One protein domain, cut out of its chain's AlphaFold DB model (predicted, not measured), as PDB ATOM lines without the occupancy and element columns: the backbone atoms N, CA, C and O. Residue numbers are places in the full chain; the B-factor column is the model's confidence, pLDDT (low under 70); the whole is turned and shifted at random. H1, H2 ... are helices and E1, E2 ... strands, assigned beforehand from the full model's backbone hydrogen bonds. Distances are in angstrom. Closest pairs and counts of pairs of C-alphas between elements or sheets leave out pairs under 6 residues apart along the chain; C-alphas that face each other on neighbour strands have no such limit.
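AT A GLANCE: This is residues 59 to 205 of the 208 residues of the protein "Type IV secretion protein DotN" of Ketobacter sp (UniProt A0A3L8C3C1). What does the model look like? A short two-stranded ribbon, E1 and E2, lies near the middle of a flat body, with H2 and H4 on opposite sides of it and the last part of H3 also near E1. A second ribbon, the hairpin of E3 and E4, lies far out at one edge of the body, H6 lies far out at one end, and H8 packs on H3. What is it made of, and how large is it? The printed part has 147 residues with eight named helices and four named strands, in the order H1 E1 H2 H3 H4 H5 H6 E2 E3 E4 H7 H8; each sheet, E1 - E2 and E3 - E4, is antiparallel, and the class is mostly helix. The whole is compact, with a radius of gyration of the C-alphas of 17.0 A, and its outline is flat, spanning 52 by 47 by 21 A.

IN THESE COORDINATES: Where does the first half run? H1 is residues 59 to 63, beginning at C-alpha 59 at (-41.416, -28.737, 14.562), and E1 is residues 67 to 71, 13.4 A long. H2 is residues 77 to 91, 20.6 A, and H3 is residues 96 to 110, 21.4 A. H4 is residues 112 to 119, and H5 is residues 124 to 131. Where do the later elements lie? H6 is residues 137 to 147, 15.2 A, and E2 is residues 150 to 154, 13.0 A, beginning at C-alpha 150 at (-35.329, -42.432, 19.035). E3 is residues 159 to 162, E4 is residues 165 to 168, and H7 is residues 170 to 178, 12.4 A. H8 is residues 193 to 204, 16.3 A, ending at C-alpha 204 at (-40.187, -59.226, 18.201).

HOW THE PARTS SIT: What is near H1 and E1? H1 touches H5, the closest C-alphas being those of Asp 59 and Tyr 125, 4.9 A apart. E1 and E2 are antiparallel neighbours at 148 degrees, with N 70 and O 151 at 2.8 A and N 68 and O 153 at 3.0 A, within hydrogen-bond range. The closest C-alphas of E1 and H4 are those of Leu 70 and Arg 112, 4.7 A. How do H2 and H3 stand? They form a helical hairpin and touch at a steep tilt of 43 degrees, opposite ways, with H2 using residues 87 to 91 alone; the closest C-alphas are those of Arg 91 and Ala 98, 4.3 A. The closest C-alphas of H2 and E2 are those of Gln 77 and Arg 151, 5.8 A. H3 and H4 meet only through their link. What of H6 and the later parts? H4 and H6 are close but not clearly touching, the closest C-alphas being those of Leu 118 and Thr 146, 7.1 A. The hairpin E3 and E4 is antiparallel at 150 degrees, with N 160 and O 167 at 3.0 A. H7 touches H2 about perpendicular, at 81 degrees, through Val 89 and Arg 178, the closest C-alphas at 6.7 A, and H8 touches H3 at a shallow tilt of 24 degrees, the same way, through Ile 104 and Ile 200, at 6.5 A. How are the helix backbones formed? Every O i to N i+4 pair is within hydrogen-bond range in H3, H4, H5, H6, H7 and H8. H2 has 9 of 11 such pairs, and H1 has 0 of 1, with 1 of 2 O i to N i+3 pairs within range.

THE WHOLE: How far does it reach, and is it whole? The two C-alphas farthest apart are those of Ser 136 and Lys 180, 52.9 A, and the printed part has no cut. Which link is long? H7 to H8 is a long link of 14 residues, 179 to 192; the other links are tight. Where is confidence low? The mean pLDDT of the printed part is 88.6; residues 186 to 197, 199 to 200 and 203 to 205 are under 70.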
ATOM      1  N   ASP A  59     -40.487 -29.712  13.991       89.12
ATOM      2  CA  ASP A  59     -41.416 -28.737  14.562       89.12
ATOM      3  C   ASP A  59     -42.751 -28.661  13.804       89.12
ATOM      4  O   ASP A  59     -43.798 -28.454  14.415       89.12
ATOM      5  N   TRP A  60     -42.736 -28.888  12.490       91.88
ATOM      6  CA  TRP A  60     -43.938 -28.910  11.655       91.88
ATOM      7  C   TRP A  60     -44.685 -30.243  11.685       91.88
ATOM      8  O   TRP A  60     -45.871 -30.276  11.354       91.88
ATOM      9  N   VAL A  61     -44.036 -31.334  12.096       95.12
ATOM     10  CA  VAL A  61     -44.658 -32.668  12.150       95.12
ATOM     11  C   VAL A  61     -45.914 -32.674  13.019       95.12
ATOM     12  O   VAL A  61     -46.935 -33.242  12.621       95.12
ATOM     13  N   ALA A  62     -45.871 -32.023  14.184       91.31
ATOM     14  CA  ALA A  62     -47.023 -31.937  15.077       91.31
ATOM     15  C   ALA A  62     -48.163 -31.115  14.457       91.31
ATOM     16  O   ALA A  62     -49.318 -31.542  14.490       91.31
ATOM     17  N   ASN A  63     -47.835 -29.997  13.794       91.31
ATOM     18  CA  ASN A  63     -48.809 -29.169  13.073       91.31
ATOM     19  C   ASN A  63     -49.506 -29.962  11.958       91.31
ATOM     20  O   ASN A  63     -50.726 -29.900  11.815       91.31
ATOM     21  N   MET A  64     -48.741 -30.758  11.206       94.88
ATOM     22  CA  MET A  64     -49.266 -31.648  10.168       94.88
ATOM     23  C   MET A  64     -49.930 -32.912  10.738       94.88
ATOM     24  O   MET A  64     -50.540 -33.677   9.987       94.88
ATOM     25  N   ARG A  65     -49.824 -33.160  12.050       95.31
ATOM     26  CA  ARG A  65     -50.248 -34.402  12.719       95.31
ATOM     27  C   ARG A  65     -49.710 -35.647  12.002       95.31
ATOM     28  O   ARG A  65     -50.439 -36.625  11.832       95.31
ATOM     29  N   SER A  66     -48.464 -35.571  11.528       96.88
ATOM     30  CA  SER A  66     -47.891 -36.521  10.567       96.88
ATOM     31  C   SER A  66     -46.850 -37.467  11.144       96.88
ATOM     32  O   SER A  66     -46.279 -38.273  10.409       96.88
ATOM     33  N   GLY A  67     -46.604 -37.419  12.451       97.38
ATOM     34  CA  GLY A  67     -45.669 -38.335  13.080       97.38
ATOM     35  C   GLY A  67     -45.675 -38.308  14.600       97.38
ATOM     36  O   GLY A  67     -46.210 -37.388  15.216       97.38
ATOM     37  N   VAL A  68     -45.068 -39.340  15.181       97.88
ATOM     38  CA  VAL A  68     -44.846 -39.520  16.627       97.88
ATOM     39  C   VAL A  68     -43.462 -40.116  16.869       97.88
ATOM     40  O   VAL A  68     -42.907 -40.775  15.990       97.88
ATOM     41  N   LEU A  69     -42.894 -39.907  18.051       98.12
ATOM     42  CA  LEU A  69     -41.588 -40.454  18.415       98.12
ATOM     43  C   LEU A  69     -41.718 -41.870  18.992       98.12
ATOM     44  O   LEU A  69     -42.567 -42.144  19.838       98.12
ATOM     45  N   LEU A  70     -40.838 -42.765  18.551       97.75
ATOM     46  CA  LEU A  70     -40.701 -44.137  19.029       97.75
ATOM     47  C   LEU A  70     -39.301 -44.383  19.576       97.75
ATOM     48  O   LEU A  70     -38.330 -43.815  19.080       97.75
ATOM     49  N   HIS A  71     -39.186 -45.303  20.531       96.56
ATOM     50  CA  HIS A  71     -37.904 -45.886  20.919       96.56
ATOM     51  C   HIS A  71     -37.653 -47.155  20.100       96.56
ATOM     52  O   HIS A  71     -38.350 -48.152  20.268       96.56
ATOM     53  N   LEU A  72     -36.704 -47.096  19.164       95.00
ATOM     54  CA  LEU A  72     -36.363 -48.181  18.239       95.00
ATOM     55  C   LEU A  72     -34.839 -48.216  17.999       95.00
ATOM     56  O   LEU A  72     -34.367 -47.793  16.940       95.00
ATOM     57  N   PRO A  73     -34.043 -48.748  18.946       92.56
ATOM     58  CA  PRO A  73     -32.580 -48.744  18.840       92.56
ATOM     59  C   PRO A  73     -32.050 -49.591  17.670       92.56
ATOM     60  O   PRO A  73     -31.059 -49.230  17.043       92.56
ATOM     61  N   LYS A  74     -32.734 -50.691  17.323       89.88
ATOM     62  CA  LYS A  74     -32.283 -51.678  16.317       89.88
ATOM     63  C   LYS A  74     -32.723 -51.383  14.874       89.88
ATOM     64  O   LYS A  74     -32.396 -52.151  13.967       89.88
ATOM     65  N   ILE A  75     -33.512 -50.331  14.655       90.25
ATOM     66  CA  ILE A  75     -34.045 -49.964  13.336       90.25
ATOM     67  C   ILE A  75     -33.649 -48.525  13.057       90.25
ATOM     68  O   ILE A  75     -33.938 -47.637  13.852       90.25
ATOM     69  N   SER A  76     -32.982 -48.273  11.937       93.19
ATOM     70  CA  SER A  76     -32.638 -46.916  11.514       93.19
ATOM     71  C   SER A  76     -33.875 -46.136  11.048       93.19
ATOM     72  O   SER A  76     -34.896 -46.700  10.655       93.19
ATOM     73  N   GLN A  77     -33.774 -44.805  11.025       95.69
ATOM     74  CA  GLN A  77     -34.852 -43.948  10.521       95.69
ATOM     75  C   GLN A  77     -35.206 -44.256   9.055       95.69
ATOM     76  O   GLN A  77     -36.372 -44.199   8.667       95.69
ATOM     77  N   ASN A  78     -34.204 -44.604   8.243       93.31
ATOM     78  CA  ASN A  78     -34.384 -44.899   6.823       93.31
ATOM     79  C   ASN A  78     -35.138 -46.215   6.616       93.31
ATOM     80  O   ASN A  78     -36.077 -46.247   5.819       93.31
ATOM     81  N   GLU A  79     -34.775 -47.259   7.365       90.50
ATOM     82  CA  GLU A  79     -35.483 -48.544   7.361       90.50
ATOM     83  C   GLU A  79     -36.935 -48.373   7.816       90.50
ATOM     84  O   GLU A  79     -37.843 -48.810   7.110       90.50
ATOM     85  N   LEU A  80     -37.172 -47.670   8.933       94.56
ATOM     86  CA  LEU A  80     -38.525 -47.403   9.435       94.56
ATOM     87  C   LEU A  80     -39.372 -46.665   8.391       94.56
ATOM     88  O   LEU A  80     -40.503 -47.056   8.096       94.56
ATOM     89  N   ASN A  81     -38.809 -45.612   7.795       95.31
ATOM     90  CA  ASN A  81     -39.492 -44.835   6.769       95.31
ATOM     91  C   ASN A  81     -39.812 -45.674   5.539       95.31
ATOM     92  O   ASN A  81     -40.854 -45.450   4.926       95.31
ATOM     93  N   HIS A  82     -38.931 -46.585   5.137       88.12
ATOM     94  CA  HIS A  82     -39.181 -47.470   4.010       88.12
ATOM     95  C   HIS A  82     -40.301 -48.470   4.338       88.12
ATOM     96  O   HIS A  82     -41.296 -48.542   3.613       88.12
ATOM     97  N   LEU A  83     -40.181 -49.151   5.482       89.00
ATOM     98  CA  LEU A  83     -41.138 -50.133   5.988       89.00
ATOM     99  C   LEU A  83     -42.559 -49.559   6.086       89.00
ATOM    100  O   LEU A  83     -43.510 -50.189   5.630       89.00
ATOM    101  N   LEU A  84     -42.722 -48.342   6.614       94.38
ATOM    102  CA  LEU A  84     -44.051 -47.753   6.802       94.38
ATOM    103  C   LEU A  84     -44.799 -47.493   5.492       94.38
ATOM    104  O   LEU A  84     -46.021 -47.608   5.465       94.38
ATOM    105  N   LYS A  85     -44.109 -47.196   4.381       91.62
ATOM    106  CA  LYS A  85     -44.783 -47.025   3.076       91.62
ATOM    107  C   LYS A  85     -45.425 -48.332   2.635       91.62
ATOM    108  O   LYS A  85     -46.567 -48.339   2.187       91.62
ATOM    109  N   VAL A  86     -44.682 -49.422   2.814       88.44
ATOM    110  CA  VAL A  86     -45.120 -50.783   2.508       88.44
ATOM    111  C   VAL A  86     -46.290 -51.162   3.421       88.44
ATOM    112  O   VAL A  86     -47.356 -51.510   2.920       88.44
ATOM    113  N   ILE A  87     -46.150 -50.974   4.741       91.44
ATOM    114  CA  ILE A  87     -47.223 -51.217   5.724       91.44
ATOM    115  C   ILE A  87     -48.504 -50.475   5.338       91.44
ATOM    116  O   ILE A  87     -49.567 -51.090   5.286       91.44
ATOM    117  N   TYR A  88     -48.433 -49.177   5.032       94.12
ATOM    118  CA  TYR A  88     -49.634 -48.398   4.727       94.12
ATOM    119  C   TYR A  88     -50.328 -48.829   3.436       94.12
ATOM    120  O   TYR A  88     -51.558 -48.807   3.383       94.12
ATOM    121  N   VAL A  89     -49.573 -49.277   2.428       89.94
ATOM    122  CA  VAL A  89     -50.146 -49.868   1.212       89.94
ATOM    123  C   VAL A  89     -50.845 -51.193   1.512       89.94
ATOM    124  O   VAL A  89     -51.990 -51.387   1.097       89.94
ATOM    125  N   PHE A  90     -50.196 -52.083   2.262       86.94
ATOM    126  CA  PHE A  90     -50.748 -53.394   2.593       86.94
ATOM    127  C   PHE A  90     -51.945 -53.334   3.532       86.94
ATOM    128  O   PHE A  90     -52.901 -54.086   3.366       86.94
ATOM    129  N   ARG A  91     -51.942 -52.418   4.498       89.81
ATOM    130  CA  ARG A  91     -53.005 -52.305   5.502       89.81
ATOM    131  C   ARG A  91     -54.384 -52.017   4.893       89.81
ATOM    132  O   ARG A  91     -55.402 -52.338   5.506       89.81
ATOM    133  N   ILE A  92     -54.415 -51.408   3.706       88.62
ATOM    134  CA  ILE A  92     -55.642 -51.127   2.943       88.62
ATOM    135  C   ILE A  92     -55.877 -52.106   1.782       88.62
ATOM    136  O   ILE A  92     -56.761 -51.888   0.955       88.62
ATOM    137  N   SER A  93     -55.066 -53.162   1.695       84.38
ATOM    138  CA  SER A  93     -55.311 -54.319   0.830       84.38
ATOM    139  C   SER A  93     -56.217 -55.345   1.533       84.38
ATOM    140  O   SER A  93     -56.688 -55.110   2.649       84.38
ATOM    141  N   GLN A  94     -56.493 -56.466   0.866       80.50
ATOM    142  CA  GLN A  94     -57.288 -57.576   1.402       80.50
ATOM    143  C   GLN A  94     -56.389 -58.786   1.707       80.50
ATOM    144  O   GLN A  94     -55.285 -58.889   1.178       80.50
ATOM    145  N   GLY A  95     -56.877 -59.703   2.546       84.25
ATOM    146  CA  GLY A  95     -56.174 -60.940   2.904       84.25
ATOM    147  C   GLY A  95     -55.141 -60.782   4.024       84.25
ATOM    148  O   GLY A  95     -55.057 -59.748   4.693       84.25
ATOM    149  N   ASP A  96     -54.341 -61.829   4.225       82.88
ATOM    150  CA  ASP A  96     -53.451 -61.974   5.385       82.88
ATOM    151  C   ASP A  96     -52.393 -60.875   5.497       82.88
ATOM    152  O   ASP A  96     -51.987 -60.509   6.599       82.88
ATOM    153  N   HIS A  97     -51.961 -60.289   4.377       80.06
ATOM    154  CA  HIS A  97     -50.965 -59.214   4.399       80.06
ATOM    155  C   HIS A  97     -51.502 -57.957   5.073       80.06
ATOM    156  O   HIS A  97     -50.754 -57.250   5.748       80.06
ATOM    157  N   ALA A  98     -52.797 -57.681   4.911       86.56
ATOM    158  CA  ALA A  98     -53.429 -56.548   5.561       86.56
ATOM    159  C   ALA A  98     -53.434 -56.732   7.081       86.56
ATOM    160  O   ALA A  98     -53.152 -55.778   7.803       86.56
ATOM    161  N   ASN A  99     -53.681 -57.956   7.559       88.19
ATOM    162  CA  ASN A  99     -53.621 -58.295   8.982       88.19
ATOM    163  C   ASN A  99     -52.187 -58.191   9.513       88.19
ATOM    164  O   ASN A  99     -51.953 -57.432  10.449       88.19
ATOM    165  N   LYS A 100     -51.204 -58.807   8.837       86.12
ATOM    166  CA  LYS A 100     -49.783 -58.687   9.210       86.12
ATOM    167  C   LYS A 100     -49.316 -57.228   9.276       86.12
ATOM    168  O   LYS A 100     -48.616 -56.844  10.209       86.12
ATOM    169  N   ALA A 101     -49.704 -56.391   8.312       88.81
ATOM    170  CA  ALA A 101     -49.348 -54.973   8.306       88.81
ATOM    171  C   ALA A 101     -49.956 -54.205   9.495       88.81
ATOM    172  O   ALA A 101     -49.284 -53.336  10.056       88.81
ATOM    173  N   ARG A 102     -51.197 -54.528   9.898       91.69
ATOM    174  CA  ARG A 102     -51.819 -53.977  11.118       91.69
ATOM    175  C   ARG A 102     -51.052 -54.417  12.361       91.69
ATOM    176  O   ARG A 102     -50.645 -53.556  13.131       91.69
ATOM    177  N   ASP A 103     -50.742 -55.706  12.477       90.94
ATOM    178  CA  ASP A 103     -50.013 -56.255  13.626       90.94
ATOM    179  C   ASP A 103     -48.623 -55.623  13.796       90.94
ATOM    180  O   ASP A 103     -48.213 -55.295  14.914       90.94
ATOM    181  N   ILE A 104     -47.888 -55.418  12.692       90.12
ATOM    182  CA  ILE A 104     -46.586 -54.731  12.719       90.12
ATOM    183  C   ILE A 104     -46.750 -53.287  13.187       90.12
ATOM    184  O   ILE A 104     -45.980 -52.822  14.028       90.12
ATOM    185  N   LEU A 105     -47.730 -52.565  12.637       94.00
ATOM    186  CA  LEU A 105     -47.972 -51.177  13.014       94.00
ATOM    187  C   LEU A 105     -48.324 -51.068  14.502       94.00
ATOM    188  O   LEU A 105     -47.756 -50.230  15.199       94.00
ATOM    189  N   ASP A 106     -49.185 -51.949  15.005       93.75
ATOM    190  CA  ASP A 106     -49.560 -51.992  16.418       93.75
ATOM    191  C   ASP A 106     -48.356 -52.303  17.315       93.75
ATOM    192  O   ASP A 106     -48.194 -51.706  18.384       93.75
ATOM    193  N   LEU A 107     -47.461 -53.195  16.876       91.62
ATOM    194  CA  LEU A 107     -46.210 -53.482  17.577       91.62
ATOM    195  C   LEU A 107     -45.281 -52.259  17.622       91.62
ATOM    196  O   LEU A 107     -44.747 -51.941  18.685       91.62
ATOM    197  N   LEU A 108     -45.123 -51.542  16.505       94.25
ATOM    198  CA  LEU A 108     -44.355 -50.293  16.455       94.25
ATOM    199  C   LEU A 108     -44.943 -49.250  17.414       94.25
ATOM    200  O   LEU A 108     -44.209 -48.647  18.196       94.25
ATOM    201  N   MET A 109     -46.268 -49.088  17.416       95.50
ATOM    202  CA  MET A 109     -46.968 -48.099  18.240       95.50
ATOM    203  C   MET A 109     -46.831 -48.353  19.747       95.50
ATOM    204  O   MET A 109     -46.820 -47.396  20.521       95.50
ATOM    205  N   LYS A 110     -46.633 -49.604  20.185       94.06
ATOM    206  CA  LYS A 110     -46.316 -49.914  21.595       94.06
ATOM    207  C   LYS A 110     -44.983 -49.312  22.055       94.06
ATOM    208  O   LYS A 110     -44.811 -49.051  23.243       94.06
ATOM    209  N   SER A 111     -44.065 -49.026  21.129       94.25
ATOM    210  CA  SER A 111     -42.751 -48.437  21.433       94.25
ATOM    211  C   SER A 111     -42.814 -46.940  21.788       94.25
ATOM    212  O   SER A 111     -41.810 -46.362  22.210       94.25
ATOM    213  N   ARG A 112     -43.992 -46.306  21.664       96.38
ATOM    214  CA  ARG A 112     -44.243 -44.913  22.080       96.38
ATOM    215  C   ARG A 112     -44.051 -44.708  23.578       96.38
ATOM    216  O   ARG A 112     -43.461 -43.719  23.995       96.38
ATOM    217  N   GLU A 113     -44.499 -45.660  24.396       96.06
ATOM    218  CA  GLU A 113     -44.425 -45.535  25.859       96.06
ATOM    219  C   GLU A 113     -42.980 -45.465  26.357       96.06
ATOM    220  O   GLU A 113     -42.667 -44.711  27.277       96.06
ATOM    221  N   GLN A 114     -42.068 -46.189  25.708       96.00
ATOM    222  CA  GLN A 114     -40.650 -46.102  26.035       96.00
ATOM    223  C   GLN A 114     -40.036 -44.769  25.576       96.00
ATOM    224  O   GLN A 114     -39.231 -44.195  26.309       96.00
ATOM    225  N   ALA A 115     -40.461 -44.218  24.431       96.62
ATOM    226  CA  ALA A 115     -40.054 -42.872  24.016       96.62
ATOM    227  C   ALA A 115     -40.497 -41.806  25.032       96.62
ATOM    228  O   ALA A 115     -39.679 -40.985  25.447       96.62
ATOM    229  N   LYS A 116     -41.748 -41.876  25.514       97.19
ATOM    230  CA  LYS A 116     -42.262 -40.978  26.563       97.19
ATOM    231  C   LYS A 116     -41.450 -41.066  27.851       97.19
ATOM    232  O   LYS A 116     -41.155 -40.037  28.440       97.19
ATOM    233  N   LYS A 117     -41.039 -42.263  28.281       96.75
ATOM    234  CA  LYS A 117     -40.184 -42.417  29.476       96.75
ATOM    235  C   LYS A 117     -38.818 -41.744  29.319       96.75
ATOM    236  O   LYS A 117     -38.300 -41.199  30.285       96.75
ATOM    237  N   LEU A 118     -38.238 -41.785  28.119       95.19
ATOM    238  CA  LEU A 118     -36.909 -41.226  27.842       95.19
ATOM    239  C   LEU A 118     -36.930 -39.710  27.591       95.19
ATOM    240  O   LEU A 118     -35.996 -38.999  27.966       95.19
ATOM    241  N   LEU A 119     -37.982 -39.210  26.939       95.00
ATOM    242  CA  LEU A 119     -38.081 -37.822  26.476       95.00
ATOM    243  C   LEU A 119     -39.119 -36.979  27.230       95.00
ATOM    244  O   LEU A 119     -39.215 -35.784  26.960       95.00
ATOM    245  N   SER A 120     -39.880 -37.581  28.143       94.94
ATOM    246  CA  SER A 120     -41.080 -37.034  28.803       94.94
ATOM    247  C   SER A 120     -42.289 -36.816  27.883       94.94
ATOM    248  O   SER A 120     -43.375 -36.505  28.362       94.94
ATOM    249  N   SER A 121     -42.127 -36.992  26.571       96.19
ATOM    250  CA  SER A 121     -43.179 -36.882  25.559       96.19
ATOM    251  C   SER A 121     -42.787 -37.683  24.319       96.19
ATOM    252  O   SER A 121     -41.603 -37.895  24.057       96.19
ATOM    253  N   ASP A 122     -43.772 -38.124  23.545       96.94
ATOM    254  CA  ASP A 122     -43.587 -38.677  22.203       96.94
ATOM    255  C   ASP A 122     -44.040 -37.717  21.093       96.94
ATOM    256  O   ASP A 122     -44.056 -38.091  19.918       96.94
ATOM    257  N   ASP A 123     -44.390 -36.481  21.455       96.50
ATOM    258  CA  ASP A 123     -44.719 -35.409  20.524       96.50
ATOM    259  C   ASP A 123     -43.431 -34.805  19.919       96.50
ATOM    260  O   ASP A 123     -42.587 -34.271  20.654       96.50
ATOM    261  N   PRO A 124     -43.266 -34.841  18.582       96.88
ATOM    262  CA  PRO A 124     -42.149 -34.202  17.890       96.88
ATOM    263  C   PRO A 124     -41.972 -32.707  18.206       96.88
ATOM    264  O   PRO A 124     -40.836 -32.230  18.235       96.88
ATOM    265  N   TYR A 125     -43.051 -31.971  18.497       95.81
ATOM    266  CA  TYR A 125     -42.981 -30.548  18.846       95.81
ATOM    267  C   TYR A 125     -42.303 -30.305  20.197       95.81
ATOM    268  O   TYR A 125     -41.513 -29.367  20.335       95.81
ATOM    269  N   GLU A 126     -42.543 -31.167  21.190       95.38
ATOM    270  CA  GLU A 126     -41.856 -31.083  22.485       95.38
ATOM    271  C   GLU A 126     -40.355 -31.335  22.335       95.38
ATOM    272  O   GLU A 126     -39.534 -30.604  22.897       95.38
ATOM    273  N   LEU A 127     -39.979 -32.312  21.502       95.00
ATOM    274  CA  LEU A 127     -38.575 -32.541  21.174       95.00
ATOM    275  C   LEU A 127     -37.968 -31.338  20.436       95.00
ATOM    276  O   LEU A 127     -36.872 -30.900  20.788       95.00
ATOM    277  N   ALA A 128     -38.679 -30.763  19.463       94.00
ATOM    278  CA  ALA A 128     -38.225 -29.579  18.736       94.00
ATOM    279  C   ALA A 128     -37.954 -28.394  19.678       94.00
ATOM    280  O   ALA A 128     -36.915 -27.740  19.571       94.00
ATOM    281  N   LYS A 129     -38.857 -28.148  20.638       93.81
ATOM    282  CA  LYS A 129     -38.675 -27.126  21.678       93.81
ATOM    283  C   LYS A 129     -37.440 -27.410  22.525       93.81
ATOM    284  O   LYS A 129     -36.613 -26.519  22.700       93.81
ATOM    285  N   ARG A 130     -37.269 -28.653  22.987       92.62
ATOM    286  CA  ARG A 130     -36.106 -29.063  23.790       92.62
ATOM    287  C   ARG A 130     -34.780 -28.875  23.048       92.62
ATOM    288  O   ARG A 130     -33.808 -28.454  23.664       92.62
ATOM    289  N   LEU A 131     -34.742 -29.148  21.742       91.19
ATOM    290  CA  LEU A 131     -33.544 -28.996  20.905       91.19
ATOM    291  C   LEU A 131     -33.117 -27.535  20.686       91.19
ATOM    292  O   LEU A 131     -31.965 -27.293  20.337       91.19
ATOM    293  N   ARG A 132     -34.019 -26.567  20.886       91.31
ATOM    294  CA  ARG A 132     -33.719 -25.128  20.767       91.31
ATOM    295  C   ARG A 132     -33.122 -24.530  22.040       91.31
ATOM    296  O   ARG A 132     -32.614 -23.414  21.999       91.31
ATOM    297  N   ILE A 133     -33.201 -25.242  23.162       92.38
ATOM    298  CA  ILE A 133     -32.686 -24.771  24.446       92.38
ATOM    299  C   ILE A 133     -31.173 -25.033  24.490       92.38
ATOM    300  O   ILE A 133     -30.760 -26.176  24.286       92.38
ATOM    301  N   PRO A 134     -30.334 -24.023  24.781       92.38
ATOM    302  CA  PRO A 134     -28.914 -24.240  25.026       92.38
ATOM    303  C   PRO A 134     -28.702 -25.207  26.197       92.38
ATOM    304  O   PRO A 134     -29.251 -25.020  27.282       92.38
ATOM    305  N   LEU A 135     -27.901 -26.250  25.981       92.69
ATOM    306  CA  LEU A 135     -27.589 -27.264  26.986       92.69
ATOM    307  C   LEU A 135     -26.110 -27.206  27.361       92.69
ATOM    308  O   LEU A 135     -25.262 -26.919  26.517       92.69
ATOM    309  N   SER A 136     -25.793 -27.564  28.608       94.56
ATOM    310  CA  SER A 136     -24.415 -27.879  28.990       94.56
ATOM    311  C   SER A 136     -23.875 -29.048  28.159       94.56
ATOM    312  O   SER A 136     -24.643 -29.868  27.646       94.56
ATOM    313  N   GLU A 137     -22.552 -29.168  28.060       93.44
ATOM    314  CA  GLU A 137     -21.903 -30.238  27.294       93.44
ATOM    315  C   GLU A 137     -22.369 -31.637  27.733       93.44
ATOM    316  O   GLU A 137     -22.768 -32.455  26.902       93.44
ATOM    317  N   TYR A 138     -22.431 -31.874  29.048       93.50
ATOM    318  CA  TYR A 138     -22.942 -33.118  29.626       93.50
ATOM    319  C   TYR A 138     -24.386 -33.417  29.193       93.50
ATOM    320  O   TYR A 138     -24.692 -34.513  28.719       93.50
ATOM    321  N   SER A 139     -25.278 -32.428  29.305       92.56
ATOM    322  CA  SER A 139     -26.689 -32.580  28.930       92.56
ATOM    323  C   SER A 139     -26.866 -32.796  27.425       92.56
ATOM    324  O   SER A 139     -27.711 -33.591  27.013       92.56
ATOM    325  N   SER A 140     -26.047 -32.132  26.604       93.19
ATOM    326  CA  SER A 140     -26.012 -32.312  25.150       93.19
ATOM    327  C   SER A 140     -25.576 -33.729  24.770       93.19
ATOM    328  O   SER A 140     -26.237 -34.377  23.957       93.19
ATOM    329  N   LYS A 141     -24.520 -34.256  25.409       95.31
ATOM    330  CA  LYS A 141     -24.057 -35.636  25.202       95.31
ATOM    331  C   LYS A 141     -25.142 -36.654  25.562       95.31
ATOM    332  O   LYS A 141     -25.493 -37.481  24.725       95.31
ATOM    333  N   LYS A 142     -25.747 -36.523  26.748       94.19
ATOM    334  CA  LYS A 142     -26.834 -37.407  27.200       94.19
ATOM    335  C   LYS A 142     -28.051 -37.358  26.269       94.19
ATOM    336  O   LYS A 142     -28.671 -38.387  25.989       94.19
ATOM    337  N   LEU A 143     -28.403 -36.171  25.765       93.94
ATOM    338  CA  LEU A 143     -29.486 -36.032  24.795       93.94
ATOM    339  C   LEU A 143     -29.139 -36.722  23.469       93.94
ATOM    340  O   LEU A 143     -29.978 -37.445  22.945       93.94
ATOM    341  N   LYS A 144     -27.914 -36.561  22.950       94.56
ATOM    342  CA  LYS A 144     -27.465 -37.254  21.728       94.56
ATOM    343  C   LYS A 144     -27.516 -38.776  21.873       94.56
ATOM    344  O   LYS A 144     -28.012 -39.442  20.970       94.56
ATOM    345  N   GLU A 145     -27.063 -39.310  23.007       95.12
ATOM    346  CA  GLU A 145     -27.154 -40.743  23.326       95.12
ATOM    347  C   GLU A 145     -28.613 -41.209  23.322       95.12
ATOM    348  O   GLU A 145     -28.956 -42.155  22.618       95.12
ATOM    349  N   THR A 146     -29.501 -40.473  23.998       94.94
ATOM    350  CA  THR A 146     -30.942 -40.774  24.000       94.94
ATOM    351  C   THR A 146     -31.521 -40.754  22.581       94.94
ATOM    352  O   THR A 146     -32.220 -41.678  22.174       94.94
ATOM    353  N   LEU A 147     -31.211 -39.720  21.791       95.25
ATOM    354  CA  LEU A 147     -31.734 -39.556  20.432       95.25
ATOM    355  C   LEU A 147     -31.200 -40.597  19.446       95.25
ATOM    356  O   LEU A 147     -31.871 -40.883  18.456       95.25
ATOM    357  N   SER A 148     -30.049 -41.215  19.727       95.25
ATOM    358  CA  SER A 148     -29.511 -42.303  18.901       95.25
ATOM    359  C   SER A 148     -30.446 -43.521  18.836       95.25
ATOM    360  O   SER A 148     -30.417 -44.269  17.856       95.25
ATOM    361  N   GLU A 149     -31.368 -43.653  19.792       95.50
ATOM    362  CA  GLU A 149     -32.355 -44.735  19.874       95.50
ATOM    363  C   GLU A 149     -33.788 -44.289  19.550       95.50
ATOM    364  O   GLU A 149     -34.700 -45.115  19.477       95.50
ATOM    365  N   ILE A 150     -34.010 -42.990  19.337       97.69
ATOM    366  CA  ILE A 150     -35.329 -42.432  19.035       97.69
ATOM    367  C   ILE A 150     -35.520 -42.332  17.524       97.69
ATOM    368  O   ILE A 150     -34.620 -41.923  16.787       97.69
ATOM    369  N   ARG A 151     -36.710 -42.698  17.048       97.50
ATOM    370  CA  ARG A 151     -37.117 -42.591  15.645       97.50
ATOM    371  C   ARG A 151     -38.417 -41.822  15.532       97.50
ATOM    372  O   ARG A 151     -39.299 -41.959  16.372       97.50
ATOM    373  N   LEU A 152     -38.555 -41.056  14.462       98.06
ATOM    374  CA  LEU A 152     -39.822 -40.461  14.076       98.06
ATOM    375  C   LEU A 152     -40.611 -41.492  13.262       98.06
ATOM    376  O   LEU A 152     -40.176 -41.865  12.179       98.06
ATOM    377  N   LEU A 153     -41.757 -41.955  13.752       98.06
ATOM    378  CA  LEU A 153     -42.705 -42.744  12.966       98.06
ATOM    379  C   LEU A 153     -43.611 -41.785  12.182       98.06
ATOM    380  O   LEU A 153     -44.388 -41.067  12.810       98.06
ATOM    381  N   PRO A 154     -43.541 -41.752  10.838       97.94
ATOM    382  CA  PRO A 154     -44.591 -41.170  10.018       97.94
ATOM    383  C   PRO A 154     -45.937 -41.817  10.307       97.94
ATOM    384  O   PRO A 154     -46.016 -43.039  10.317       97.94
ATOM    385  N   LEU A 155     -46.974 -41.008  10.498       97.31
ATOM    386  CA  LEU A 155     -48.360 -41.452  10.583       97.31
ATOM    387  C   LEU A 155     -49.004 -41.476   9.193       97.31
ATOM    388  O   LEU A 155     -48.552 -40.825   8.250       97.31
ATOM    389  N   ASP A 156     -50.134 -42.165   9.083       94.69
ATOM    390  CA  ASP A 156     -51.016 -42.185   7.913       94.69
ATOM    391  C   ASP A 156     -51.897 -40.927   7.796       94.69
ATOM    392  O   ASP A 156     -53.054 -40.957   7.361       94.69
ATOM    393  N   ARG A 157     -51.333 -39.789   8.191       95.56
ATOM    394  CA  ARG A 157     -51.984 -38.488   8.213       95.56
ATOM    395  C   ARG A 157     -50.966 -37.418   7.850       95.56
ATOM    396  O   ARG A 157     -49.810 -37.487   8.245       95.56
ATOM    397  N   ARG A 158     -51.400 -36.424   7.081       95.69
ATOM    398  CA  ARG A 158     -50.608 -35.237   6.748       95.69
ATOM    399  C   ARG A 158     -51.565 -34.079   6.510       95.69
ATOM    400  O   ARG A 158     -52.102 -33.947   5.415       95.69
ATOM    401  N   ILE A 159     -51.844 -33.310   7.554       95.75
ATOM    402  CA  ILE A 159     -52.722 -32.144   7.483       95.75
ATOM    403  C   ILE A 159     -51.968 -30.995   6.827       95.75
ATOM    404  O   ILE A 159     -50.913 -30.592   7.310       95.75
ATOM    405  N   ILE A 160     -52.522 -30.488   5.731       92.38
ATOM    406  CA  ILE A 160     -52.012 -29.330   5.003       92.38
ATOM    407  C   ILE A 160     -53.059 -28.224   5.069       92.38
ATOM    408  O   ILE A 160     -54.258 -28.496   4.969       92.38
ATOM    409  N   LYS A 161     -52.580 -26.998   5.287       90.44
ATOM    410  CA  LYS A 161     -53.372 -25.769   5.286       90.44
ATOM    411  C   LYS A 161     -53.130 -25.046   3.967       90.44
ATOM    412  O   LYS A 161     -51.987 -24.694   3.675       90.44
ATOM    413  N   GLU A 162     -54.187 -24.815   3.204       85.12
ATOM    414  CA  GLU A 162     -54.172 -23.961   2.015       85.12
ATOM    415  C   GLU A 162     -55.301 -22.941   2.155       85.12
ATOM    416  O   GLU A 162     -56.474 -23.309   2.207       85.12
ATOM    417  N   ALA A 163     -54.935 -21.659   2.264       86.19
ATOM    418  CA  ALA A 163     -55.848 -20.591   2.677       86.19
ATOM    419  C   ALA A 163     -56.592 -20.971   3.978       86.19
ATOM    420  O   ALA A 163     -55.943 -21.308   4.970       86.19
ATOM    421  N   ASP A 164     -57.925 -20.957   3.961       89.06
ATOM    422  CA  ASP A 164     -58.777 -21.274   5.116       89.06
ATOM    423  C   ASP A 164     -59.176 -22.760   5.196       89.06
ATOM    424  O   ASP A 164     -59.993 -23.147   6.033       89.06
ATOM    425  N   LEU A 165     -58.617 -23.616   4.329       89.94
ATOM    426  CA  LEU A 165     -58.951 -25.038   4.268       89.94
ATOM    427  C   LEU A 165     -57.846 -25.906   4.870       89.94
ATOM    428  O   LEU A 165     -56.665 -25.778   4.550       89.94
ATOM    429  N   GLU A 166     -58.264 -26.862   5.700       92.94
ATOM    430  CA  GLU A 166     -57.433 -27.960   6.187       92.94
ATOM    431  C   GLU A 166     -57.885 -29.274   5.560       92.94
ATOM    432  O   GLU A 166     -59.052 -29.657   5.658       92.94
ATOM    433  N   PHE A 167     -56.951 -30.017   4.967       94.88
ATOM    434  CA  PHE A 167     -57.237 -31.356   4.459       94.88
ATOM    435  C   PHE A 167     -56.106 -32.333   4.760       94.88
ATOM    436  O   PHE A 167     -54.937 -31.972   4.898       94.88
ATOM    437  N   ASN A 168     -56.465 -33.611   4.869       96.31
ATOM    438  CA  ASN A 168     -55.488 -34.684   4.987       96.31
ATOM    439  C   ASN A 168     -54.990 -35.068   3.588       96.31
ATOM    440  O   ASN A 168     -55.760 -35.610   2.798       96.31
ATOM    441  N   GLN A 169     -53.711 -34.814   3.304       96.44
ATOM    442  CA  GLN A 169     -53.081 -35.131   2.022       96.44
ATOM    443  C   GLN A 169     -52.678 -36.618   1.899       96.44
ATOM    444  O   GLN A 169     -52.426 -37.144   0.810       96.44
ATOM    445  N   PHE A 170     -52.560 -37.328   3.025       97.06
ATOM    446  CA  PHE A 170     -52.017 -38.687   3.016       97.06
ATOM    447  C   PHE A 170     -52.842 -39.692   2.187       97.06
ATOM    448  O   PHE A 170     -52.235 -40.479   1.456       97.06
ATOM    449  N   PRO A 171     -54.191 -39.657   2.190       96.69
ATOM    450  CA  PRO A 171     -54.991 -40.509   1.316       96.69
ATOM    451  C   PRO A 171     -54.660 -40.363  -0.176       96.69
ATOM    452  O   PRO A 171     -54.594 -41.381  -0.867       96.69
ATOM    453  N   GLN A 172     -54.390 -39.150  -0.687       96.62
ATOM    454  CA  GLN A 172     -54.017 -38.985  -2.101       96.62
ATOM    455  C   GLN A 172     -52.603 -39.510  -2.384       96.62
ATOM    456  O   GLN A 172     -52.385 -40.152  -3.414       96.62
ATOM    457  N   ILE A 173     -51.663 -39.306  -1.451       96.62
ATOM    458  CA  ILE A 173     -50.308 -39.880  -1.533       96.62
ATOM    459  C   ILE A 173     -50.395 -41.406  -1.636       96.62
ATOM    460  O   ILE A 173     -49.825 -42.011  -2.547       96.62
ATOM    461  N   LEU A 174     -51.157 -42.025  -0.733       95.25
ATOM    462  CA  LEU A 174     -51.315 -43.472  -0.660       95.25
ATOM    463  C   LEU A 174     -52.037 -44.044  -1.889       95.25
ATOM    464  O   LEU A 174     -51.643 -45.094  -2.405       95.25
ATOM    465  N   ALA A 175     -53.060 -43.345  -2.390       94.38
ATOM    466  CA  ALA A 175     -53.747 -43.707  -3.626       94.38
ATOM    467  C   ALA A 175     -52.788 -43.692  -4.825       94.38
ATOM    468  O   ALA A 175     -52.757 -44.651  -5.598       94.38
ATOM    469  N   TYR A 176     -51.951 -42.654  -4.950       95.31
ATOM    470  CA  TYR A 176     -50.942 -42.597  -6.004       95.31
ATOM    471  C   TYR A 176     -49.912 -43.719  -5.868       95.31
ATOM    472  O   TYR A 176     -49.634 -44.387  -6.862       95.31
ATOM    473  N   TRP A 177     -49.393 -43.981  -4.662       93.38
ATOM    474  CA  TRP A 177     -48.415 -45.050  -4.440       93.38
ATOM    475  C   TRP A 177     -48.903 -46.426  -4.901       93.38
ATOM    476  O   TRP A 177     -48.104 -47.195  -5.432       93.38
ATOM    477  N   ARG A 178     -50.204 -46.703  -4.768       90.19
ATOM    478  CA  ARG A 178     -50.847 -47.957  -5.205       90.19
ATOM    479  C   ARG A 178     -51.305 -47.973  -6.658       90.19
ATOM    480  O   ARG A 178     -51.646 -49.040  -7.167       90.19
ATOM    481  N   SER A 179     -51.386 -46.810  -7.294       91.06
ATOM    482  CA  SER A 179     -51.925 -46.674  -8.646       91.06
ATOM    483  C   SER A 179     -51.089 -47.432  -9.685       91.06
ATOM    484  O   SER A 179     -49.975 -47.881  -9.416       91.06
ATOM    485  N   LYS A 180     -51.614 -47.550 -10.910       87.88
ATOM    486  CA  LYS A 180     -50.911 -48.179 -12.042       87.88
ATOM    487  C   LYS A 180     -49.551 -47.527 -12.343       87.88
ATOM    488  O   LYS A 180     -48.635 -48.223 -12.767       87.88
ATOM    489  N   ASP A 181     -49.422 -46.233 -12.074       89.06
ATOM    490  CA  ASP A 181     -48.194 -45.455 -12.291       89.06
ATOM    491  C   ASP A 181     -47.455 -45.165 -10.971       89.06
ATOM    492  O   ASP A 181     -46.567 -44.309 -10.904       89.06
ATOM    493  N   GLY A 182     -47.877 -45.843  -9.900       90.25
ATOM    494  CA  GLY A 182     -47.362 -45.697  -8.552       90.25
ATOM    495  C   GLY A 182     -46.158 -46.598  -8.272       90.25
ATOM    496  O   GLY A 182     -46.054 -47.693  -8.827       90.25
ATOM    497  N   PRO A 183     -45.258 -46.183  -7.366       89.56
ATOM    498  CA  PRO A 183     -44.069 -46.955  -7.002       89.56
ATOM    499  C   PRO A 183     -44.337 -48.300  -6.317       89.56
ATOM    500  O   PRO A 183     -43.450 -49.146  -6.289       89.56
ATOM    501  N   LEU A 184     -45.534 -48.507  -5.759       86.06
ATOM    502  CA  LEU A 184     -45.914 -49.710  -5.009       86.06
ATOM    503  C   LEU A 184     -47.090 -50.446  -5.678       86.06
ATOM    504  O   LEU A 184     -47.884 -51.122  -5.017       86.06
ATOM    505  N   ARG A 185     -47.229 -50.301  -7.004       76.94
ATOM    506  CA  ARG A 185     -48.242 -51.006  -7.801       76.94
ATOM    507  C   ARG A 185     -48.184 -52.520  -7.557       76.94
ATOM    508  O   ARG A 185     -47.110 -53.113  -7.511       76.94
ATOM    509  N   GLY A 186     -49.359 -53.152  -7.479       62.06
ATOM    510  CA  GLY A 186     -49.478 -54.603  -7.274       62.06
ATOM    511  C   GLY A 186     -49.147 -55.021  -5.845       62.06
ATOM    512  O   GLY A 186     -48.846 -56.179  -5.590       62.06
ATOM    513  N   GLY A 187     -49.146 -54.055  -4.926       54.81
ATOM    514  CA  GLY A 187     -48.770 -54.231  -3.538       54.81
ATOM    515  C   GLY A 187     -47.262 -54.300  -3.340       54.81
ATOM    516  O   GLY A 187     -46.794 -53.727  -2.365       54.81
ATOM    517  N   VAL A 188     -46.516 -55.042  -4.173       51.75
ATOM    518  CA  VAL A 188     -45.276 -55.622  -3.642       51.75
ATOM    519  C   VAL A 188     -44.298 -56.309  -4.599       51.75
ATOM    520  O   VAL A 188     -43.492 -57.109  -4.142       51.75
ATOM    521  N   ASN A 189     -44.237 -56.007  -5.899       43.06
ATOM    522  CA  ASN A 189     -43.334 -56.775  -6.789       43.06
ATOM    523  C   ASN A 189     -41.816 -56.708  -6.454       43.06
ATOM    524  O   ASN A 189     -41.024 -57.360  -7.126       43.06
ATOM    525  N   ARG A 190     -41.388 -55.967  -5.416       46.75
ATOM    526  CA  ARG A 190     -40.045 -56.077  -4.806       46.75
ATOM    527  C   ARG A 190     -40.011 -56.390  -3.303       46.75
ATOM    528  O   ARG A 190     -38.928 -56.668  -2.804       46.75
ATOM    529  N   PHE A 191     -41.144 -56.342  -2.599       52.84
ATOM    530  CA  PHE A 191     -41.220 -56.658  -1.169       52.84
ATOM    531  C   PHE A 191     -41.923 -58.012  -0.997       52.84
ATOM    532  O   PHE A 191     -43.138 -58.101  -0.916       52.84
ATOM    533  N   SER A 192     -41.190 -59.124  -1.007       53.72
ATOM    534  CA  SER A 192     -41.816 -60.418  -0.704       53.72
ATOM    535  C   SER A 192     -42.341 -60.424   0.741       53.72
ATOM    536  O   SER A 192     -41.893 -59.643   1.586       53.72
ATOM    537  N   HIS A 193     -43.288 -61.316   1.045       54.34
ATOM    538  CA  HIS A 193     -43.694 -61.628   2.424       54.34
ATOM    539  C   HIS A 193     -42.510 -61.764   3.380       54.34
ATOM    540  O   HIS A 193     -42.554 -61.270   4.504       54.34
ATOM    541  N   GLU A 194     -41.446 -62.395   2.890       60.81
ATOM    542  CA  GLU A 194     -40.214 -62.659   3.622       60.81
ATOM    543  C   GLU A 194     -39.588 -61.362   4.138       60.81
ATOM    544  O   GLU A 194     -39.074 -61.331   5.250       60.81
ATOM    545  N   GLN A 195     -39.686 -60.257   3.389       64.56
ATOM    546  CA  GLN A 195     -39.147 -58.977   3.839       64.56
ATOM    547  C   GLN A 195     -39.946 -58.400   5.012       64.56
ATOM    548  O   GLN A 195     -39.337 -57.870   5.938       64.56
ATOM    549  N   LEU A 196     -41.282 -58.525   5.028       66.12
ATOM    550  CA  LEU A 196     -42.095 -58.110   6.181       66.12
ATOM    551  C   LEU A 196     -41.858 -59.008   7.399       66.12
ATOM    552  O   LEU A 196     -41.767 -58.496   8.515       66.12
ATOM    553  N   ASP A 197     -41.719 -60.317   7.184       68.50
ATOM    554  CA  ASP A 197     -41.461 -61.282   8.254       68.50
ATOM    555  C   ASP A 197     -40.074 -61.043   8.899       68.50
ATOM    556  O   ASP A 197     -39.972 -61.005  10.124       68.50
ATOM    557  N   VAL A 198     -39.043 -60.686   8.117       71.50
ATOM    558  CA  VAL A 198     -37.731 -60.251   8.648       71.50
ATOM    559  C   VAL A 198     -37.849 -59.018   9.558       71.50
ATOM    560  O   VAL A 198     -37.186 -58.942  10.597       71.50
ATOM    561  N   TYR A 199     -38.690 -58.037   9.208       67.75
ATOM    562  CA  TYR A 199     -38.919 -56.876  10.080       67.75
ATOM    563  C   TYR A 199     -39.701 -57.246  11.342       67.75
ATOM    564  O   TYR A 199     -39.387 -56.727  12.415       67.75
ATOM    565  N   ILE A 200     -40.685 -58.146  11.235       67.75
ATOM    566  CA  ILE A 200     -41.420 -58.677  12.390       67.75
ATOM    567  C   ILE A 200     -40.454 -59.329  13.372       67.75
ATOM    568  O   ILE A 200     -40.512 -59.016  14.561       67.75
ATOM    569  N   ASP A 201     -39.560 -60.189  12.892       71.06
ATOM    570  CA  ASP A 201     -38.617 -60.898  13.750       71.06
ATOM    571  C   ASP A 201     -37.678 -59.917  14.452       71.06
ATOM    572  O   ASP A 201     -37.548 -59.968  15.673       71.06
ATOM    573  N   ARG A 202     -37.140 -58.919  13.737       72.56
ATOM    574  CA  ARG A 202     -36.312 -57.854  14.340       72.56
ATOM    575  C   ARG A 202     -37.050 -57.030  15.399       72.56
ATOM    576  O   ARG A 202     -36.425 -56.589  16.363       72.56
ATOM    577  N   LEU A 203     -38.353 -56.801  15.224       69.75
ATOM    578  CA  LEU A 203     -39.196 -56.078  16.186       69.75
ATOM    579  C   LEU A 203     -39.606 -56.947  17.384       69.75
ATOM    580  O   LEU A 203     -39.777 -56.430  18.490       69.75
ATOM    581  N   LYS A 204     -39.789 -58.255  17.172       68.62
ATOM    582  CA  LYS A 204     -40.187 -59.226  18.201       68.62
ATOM    583  C   LYS A 204     -39.013 -59.792  18.985       68.62
ATOM    584  O   LYS A 204     -39.258 -60.346  20.057       68.62
ATOM    585  N   ASP A 205     -37.782 -59.668  18.489       61.62
ATOM    586  CA  ASP A 205     -36.588 -60.191  19.150       61.62
ATOM    587  C   ASP A 205     -36.281 -59.398  20.435       61.62
ATOM    588  O   ASP A 205     -35.435 -58.496  20.500       61.62
TER     589      ASP A 205